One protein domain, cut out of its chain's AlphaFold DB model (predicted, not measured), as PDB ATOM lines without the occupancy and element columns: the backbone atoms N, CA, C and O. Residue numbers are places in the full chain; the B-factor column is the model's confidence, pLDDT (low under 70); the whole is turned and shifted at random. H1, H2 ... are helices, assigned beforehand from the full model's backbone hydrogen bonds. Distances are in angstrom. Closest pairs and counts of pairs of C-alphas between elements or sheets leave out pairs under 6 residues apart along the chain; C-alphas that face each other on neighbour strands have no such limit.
ATOM      1  N   LEU A   5      88.786 -58.051  44.675       66.81
ATOM      2  CA  LEU A   5      88.442 -58.464  43.305       66.81
ATOM      3  C   LEU A   5      88.619 -57.351  42.253       66.81
ATOM      4  O   LEU A   5      89.406 -57.562  41.327       66.81
ATOM      5  N   PRO A   6      88.031 -56.147  42.415       68.56
ATOM      6  CA  PRO A   6      88.124 -55.112  41.382       68.56
ATOM      7  C   PRO A   6      89.561 -54.618  41.152       68.56
ATOM      8  O   PRO A   6      89.925 -54.205  40.052       68.56
ATOM      9  N   LEU A   7      90.429 -54.695  42.169       66.31
ATOM     10  CA  LEU A   7      91.842 -54.332  42.026       66.31
ATOM     11  C   LEU A   7      92.642 -55.369  41.223       66.31
ATOM     12  O   LEU A   7      93.620 -54.994  40.574       66.31
ATOM     13  N   LYS A   8      92.244 -56.648  41.248       64.75
ATOM     14  CA  LYS A   8      92.863 -57.690  40.417       64.75
ATOM     15  C   LYS A   8      92.375 -57.629  38.971       64.75
ATOM     16  O   LYS A   8      93.191 -57.786  38.068       64.75
ATOM     17  N   GLU A   9      91.096 -57.347  38.748       67.38
ATOM     18  CA  GLU A   9      90.541 -57.167  37.397       67.38
ATOM     19  C   GLU A   9      91.169 -55.973  36.662       67.38
ATOM     20  O   GLU A   9      91.362 -56.020  35.452       67.38
ATOM     21  N   ALA A  10      91.619 -54.953  37.399       73.62
ATOM     22  CA  ALA A  10      92.394 -53.832  36.865       73.62
ATOM     23  C   ALA A  10      93.845 -54.187  36.447       73.62
ATOM     24  O   ALA A  10      94.636 -53.286  36.163       73.62
ATOM     25  N   GLY A  11      94.240 -55.469  36.463       76.75
ATOM     26  CA  GLY A  11      95.571 -55.934  36.049       76.75
ATOM     27  C   GLY A  11      96.704 -55.597  37.023       76.75
ATOM     28  O   GLY A  11      97.879 -55.720  36.674       76.75
ATOM     29  N   ARG A  12      96.392 -55.160  38.252       81.62
ATOM     30  CA  ARG A  12      97.418 -54.840  39.252       81.62
ATOM     31  C   ARG A  12      98.053 -56.106  39.811       81.62
ATOM     32  O   ARG A  12      97.384 -57.097  40.103       81.62
ATOM     33  N   THR A  13      99.359 -56.043  40.046       88.50
ATOM     34  CA  THR A  13     100.079 -57.105  40.758       88.50
ATOM     35  C   THR A  13      99.577 -57.232  42.199       88.50
ATOM     36  O   THR A  13      99.161 -56.253  42.819       88.50
ATOM     37  N   LEU A  14      99.694 -58.427  42.786       89.19
ATOM     38  CA  LEU A  14      99.313 -58.678  44.185       89.19
ATOM     39  C   LEU A  14      99.994 -57.711  45.172       89.19
ATOM     40  O   LEU A  14      99.395 -57.337  46.179       89.19
ATOM     41  N   GLN A  15     101.223 -57.285  44.866       90.44
ATOM     42  CA  GLN A  15     101.965 -56.287  45.637       90.44
ATOM     43  C   GLN A  15     101.304 -54.911  45.574       90.44
ATOM     44  O   GLN A  15     101.007 -54.337  46.615       90.44
ATOM     45  N   GLN A  16     100.973 -54.419  44.380       88.94
ATOM     46  CA  GLN A  16     100.286 -53.133  44.232       88.94
ATOM     47  C   GLN A  16      98.913 -53.123  44.914       88.94
ATOM     48  O   GLN A  16      98.503 -52.096  45.458       88.94
ATOM     49  N   ILE A  17      98.204 -54.255  44.903       87.81
ATOM     50  CA  ILE A  17      96.938 -54.414  45.628       87.81
ATOM     51  C   ILE A  17      97.187 -54.294  47.136       87.81
ATOM     52  O   ILE A  17      96.530 -53.493  47.800       87.81
ATOM     53  N   ALA A  18      98.174 -55.019  47.668       90.31
ATOM     54  CA  ALA A  18      98.547 -54.947  49.078       90.31
ATOM     55  C   ALA A  18      98.963 -53.527  49.500       90.31
ATOM     56  O   ALA A  18      98.490 -53.024  50.519       90.31
ATOM     57  N   ASP A  19      99.779 -52.846  48.695       90.62
ATOM     58  CA  ASP A  19     100.202 -51.469  48.953       90.62
ATOM     59  C   ASP A  19      99.031 -50.490  48.918       90.62
ATOM     60  O   ASP A  19      98.958 -49.596  49.757       90.62
ATOM     61  N   THR A  20      98.089 -50.669  47.989       89.50
ATOM     62  CA  THR A  20      96.874 -49.845  47.925       89.50
ATOM     63  C   THR A  20      96.037 -50.034  49.189       89.50
ATOM     64  O   THR A  20      95.646 -49.053  49.813       89.50
ATOM     65  N   LEU A  21      95.819 -51.279  49.619       86.94
ATOM     66  CA  LEU A  21      95.040 -51.585  50.822       86.94
ATOM     67  C   LEU A  21      95.713 -51.044  52.091       86.94
ATOM     68  O   LEU A  21      95.045 -50.449  52.937       86.94
ATOM     69  N   ASN A  22      97.039 -51.170  52.188       90.56
ATOM     70  CA  ASN A  22      97.822 -50.596  53.280       90.56
ATOM     71  C   ASN A  22      97.772 -49.061  53.285       90.56
ATOM     72  O   ASN A  22      97.594 -48.468  54.348       90.56
ATOM     73  N   LYS A  23      97.903 -48.413  52.118       89.00
ATOM     74  CA  LYS A  23      97.814 -46.947  51.980       89.00
ATOM     75  C   LYS A  23      96.428 -46.418  52.334       89.00
ATOM     76  O   LYS A  23      96.331 -45.383  52.980       89.00
ATOM     77  N   SER A  24      95.373 -47.147  51.975       86.00
ATOM     78  CA  SER A  24      93.994 -46.810  52.339       86.00
ATOM     79  C   SER A  24      93.667 -47.085  53.814       86.00
ATOM     80  O   SER A  24      92.528 -46.893  54.229       86.00
ATOM     81  N   GLY A  25      94.629 -47.564  54.615       85.44
ATOM     82  CA  GLY A  25      94.428 -47.863  56.035       85.44
ATOM     83  C   GLY A  25      93.543 -49.085  56.297       85.44
ATOM     84  O   GLY A  25      93.141 -49.324  57.437       85.44
ATOM     85  N   VAL A  26      93.246 -49.880  55.265       85.44
ATOM     86  CA  VAL A  26      92.437 -51.092  55.391       85.44
ATOM     87  C   VAL A  26      93.275 -52.138  56.110       85.44
ATOM     88  O   VAL A  26      94.275 -52.622  55.585       85.44
ATOM     89  N   LYS A  27      92.864 -52.523  57.317       85.50
ATOM     90  CA  LYS A  27      93.500 -53.629  58.040       85.50
ATOM     91  C   LYS A  27      92.953 -54.962  57.542       85.50
ATOM     92  O   LYS A  27      91.798 -55.069  57.136       85.50
ATOM     93  N   THR A  28      93.787 -55.991  57.581       83.50
ATOM     94  CA  THR A  28      93.321 -57.368  57.366       83.50
ATOM     95  C   THR A  28      92.363 -57.787  58.489       83.50
ATOM     96  O   THR A  28      92.354 -57.184  59.561       83.50
ATOM     97  N   ALA A  29      91.602 -58.869  58.293       77.38
ATOM     98  CA  ALA A  29      90.676 -59.392  59.308       77.38
ATOM     99  C   ALA A  29      91.343 -59.718  60.663       77.38
ATOM    100  O   ALA A  29      90.674 -59.743  61.689       77.38
ATOM    101  N   ARG A  30      92.665 -59.947  60.681       79.56
ATOM    102  CA  ARG A  30      93.459 -60.180  61.902       79.56
ATOM    103  C   ARG A  30      94.172 -58.923  62.422       79.56
ATOM    104  O   ARG A  30      95.015 -59.023  63.302       79.56
ATOM    105  N   GLY A  31      93.890 -57.750  61.854       81.69
ATOM    106  CA  GLY A  31      94.470 -56.468  62.267       81.69
ATOM    107  C   GLY A  31      95.871 -56.163  61.719       81.69
ATOM    108  O   GLY A  31      96.397 -55.085  61.987       81.69
ATOM    109  N   GLY A  32      96.468 -57.070  60.941       88.06
ATOM    110  CA  GLY A  32      97.791 -56.897  60.330       88.06
ATOM    111  C   GLY A  32      97.768 -56.155  58.989       88.06
ATOM    112  O   GLY A  32      96.696 -55.911  58.421       88.06
ATOM    113  N   LYS A  33      98.962 -55.844  58.469       89.88
ATOM    114  CA  LYS A  33      99.166 -55.274  57.127       89.88
ATOM    115  C   LYS A  33      98.798 -56.279  56.033       89.88
ATOM    116  O   LYS A  33      98.870 -57.492  56.227       89.88
ATOM    117  N   TRP A  34      98.442 -55.763  54.867       92.50
ATOM    118  CA  TRP A  34      98.286 -56.557  53.659       92.50
ATOM    119  C   TRP A  34      99.648 -56.927  53.089       92.50
ATOM    120  O   TRP A  34     100.488 -56.060  52.850       92.50
ATOM    121  N   HIS A  35      99.839 -58.217  52.836       92.38
ATOM    122  CA  HIS A  35     100.963 -58.749  52.073       92.38
ATOM    123  C   HIS A  35     100.444 -59.370  50.766       92.38
ATOM    124  O   HIS A  35      99.292 -59.814  50.726       92.38
ATOM    125  N   PRO A  36     101.267 -59.470  49.706       91.50
ATOM    126  CA  PRO A  36     100.860 -60.083  48.435       91.50
ATOM    127  C   PRO A  36     100.302 -61.501  48.601       91.50
ATOM    128  O   PRO A  36      99.335 -61.886  47.947       91.50
ATOM    129  N   THR A  37     100.885 -62.279  49.516       91.06
ATOM    130  CA  THR A  37     100.426 -63.626  49.880       91.06
ATOM    131  C   THR A  37      99.058 -63.608  50.556       91.06
ATOM    132  O   THR A  37      98.216 -64.446  50.249       91.06
ATOM    133  N   THR A  38      98.786 -62.625  51.418       89.88
ATOM    134  CA  THR A  38      97.453 -62.416  52.004       89.88
ATOM    135  C   THR A  38      96.426 -62.094  50.924       89.88
ATOM    136  O   THR A  38      95.349 -62.683  50.923       89.88
ATOM    137  N   VAL A  39      96.770 -61.219  49.975       88.50
ATOM    138  CA  VAL A  39      95.911 -60.885  48.827       88.50
ATOM    139  C   VAL A  39      95.609 -62.140  48.003       88.50
ATOM    140  O   VAL A  39      94.446 -62.414  47.723       88.50
ATOM    141  N   LYS A  40      96.629 -62.950  47.686       88.75
ATOM    142  CA  LYS A  40      96.461 -64.230  46.975       88.75
ATOM    143  C   LYS A  40      95.487 -65.165  47.696       88.75
ATOM    144  O   LYS A  40      94.584 -65.691  47.059       88.75
ATOM    145  N   ASN A  41      95.659 -65.357  49.003       89.00
ATOM    146  CA  ASN A  41      94.823 -66.269  49.790       89.00
ATOM    147  C   ASN A  41      93.367 -65.791  49.886       89.00
ATOM    148  O   ASN A  41      92.454 -66.609  49.889       89.00
ATOM    149  N   VAL A  42      93.142 -64.475  49.965       85.56
ATOM    150  CA  VAL A  42      91.791 -63.893  49.972       85.56
ATOM    151  C   VAL A  42      91.110 -64.087  48.619       85.56
ATOM    152  O   VAL A  42      89.955 -64.499  48.581       85.56
ATOM    153  N   LEU A  43      91.834 -63.846  47.522       84.44
ATOM    154  CA  LEU A  43      91.331 -64.083  46.169       84.44
ATOM    155  C   LEU A  43      90.985 -65.558  45.948       84.44
ATOM    156  O   LEU A  43      89.878 -65.845  45.526       84.44
ATOM    157  N   ALA A  44      91.877 -66.475  46.330       85.69
ATOM    158  CA  ALA A  44      91.653 -67.916  46.195       85.69
ATOM    159  C   ALA A  44      90.497 -68.451  47.063       85.69
ATOM    160  O   ALA A  44      89.987 -69.530  46.802       85.69
ATOM    161  N   ARG A  45      90.100 -67.728  48.122       81.00
ATOM    162  CA  ARG A  45      88.930 -68.062  48.957       81.00
ATOM    163  C   ARG A  45      87.623 -67.470  48.412       81.00
ATOM    164  O   ARG A  45      86.560 -67.807  48.922       81.00
ATOM    165  N   SER A  46      87.712 -66.535  47.469       71.25
ATOM    166  CA  SER A  46      86.559 -65.859  46.862       71.25
ATOM    167  C   SER A  46      86.162 -66.473  45.512       71.25
ATOM    168  O   SER A  46      85.232 -65.969  44.889       71.25
TER     169      SER A  46
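What this domain is: This is residues 5 to 46 of the 47 residues of the protein "Resolvase family protein" of Thalassobium sp. R2A62 (UniProt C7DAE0). Two helices of ten residues each, H2 and H3, meet near their first residues as an L, and a short helix, H1, sits loosely to one side, its centre making a triangle with theirs. A long loop, residues 24 to 35, runs from the end of H2 round and back to the corner where H3 begins. The printed part has 42 residues with three named helices, in the order H1, H2, H3, and no named strand; its class is all helix. It is compact, with a radius of gyration of the C-alphas of 9.4 A, and its C-alphas span 25 by 22 by 14 A.

Where its parts are: Find C-alpha 5 at (88.442, -58.464, 43.305); here H1 begins, and it takes in residues 5 to 9. Go on past residues 10 to 13 to C-alpha 14 at (99.313, -58.678, 44.185), where H2 begins. H2 takes in residues 14 to 23 and measures 14.2 A from first to last C-alpha. After residues 24 to 35, which hold no named element, come to H3, residues 36 to 45, with 14.4 A from first to last C-alpha. It ends at C-alpha 45, at (88.930, -68.062, 48.957).

How they stand to each other: Look first at H1 and H2, which only just touch, with 3 pairs of C-alphas within 8 A, and touch only at the corner by their link. Their closest C-alphas are those of Leu 7 and Ile 17, 6.2 A apart. H1 and H3 are close but not clearly touching; their closest C-alphas, those of Leu 5 and Leu 43, are 6.9 A apart. Then compare H2 with H3: they touch, with 9 pairs of C-alphas within 8 A, and their closest C-alphas, those of Leu 14 and Pro 36, are 4.7 A apart. The lines of H2 and H3 are about perpendicular, at 77 degrees, and their centres are 11.9 A apart. On the backbone of H1, H2 and H3 you will find every O i to N i+4 pair within hydrogen-bond range.

The domain as a whole: The two C-alphas farthest apart are those of Gly 11 and Arg 30, at 26.3 A, while the first and last printed C-alphas, those of Leu 5 and Ser 46, are 8.4 A apart. The printed part has no cut. The link from H1 to H2, with 4 residues, is tight, and the link from H2 to H3, with 12 residues, is long. In the B-factor column the mean pLDDT of the printed part is 83.8; look at residues 5 to 9, the residues of H1, for the low confidence, with values under 70.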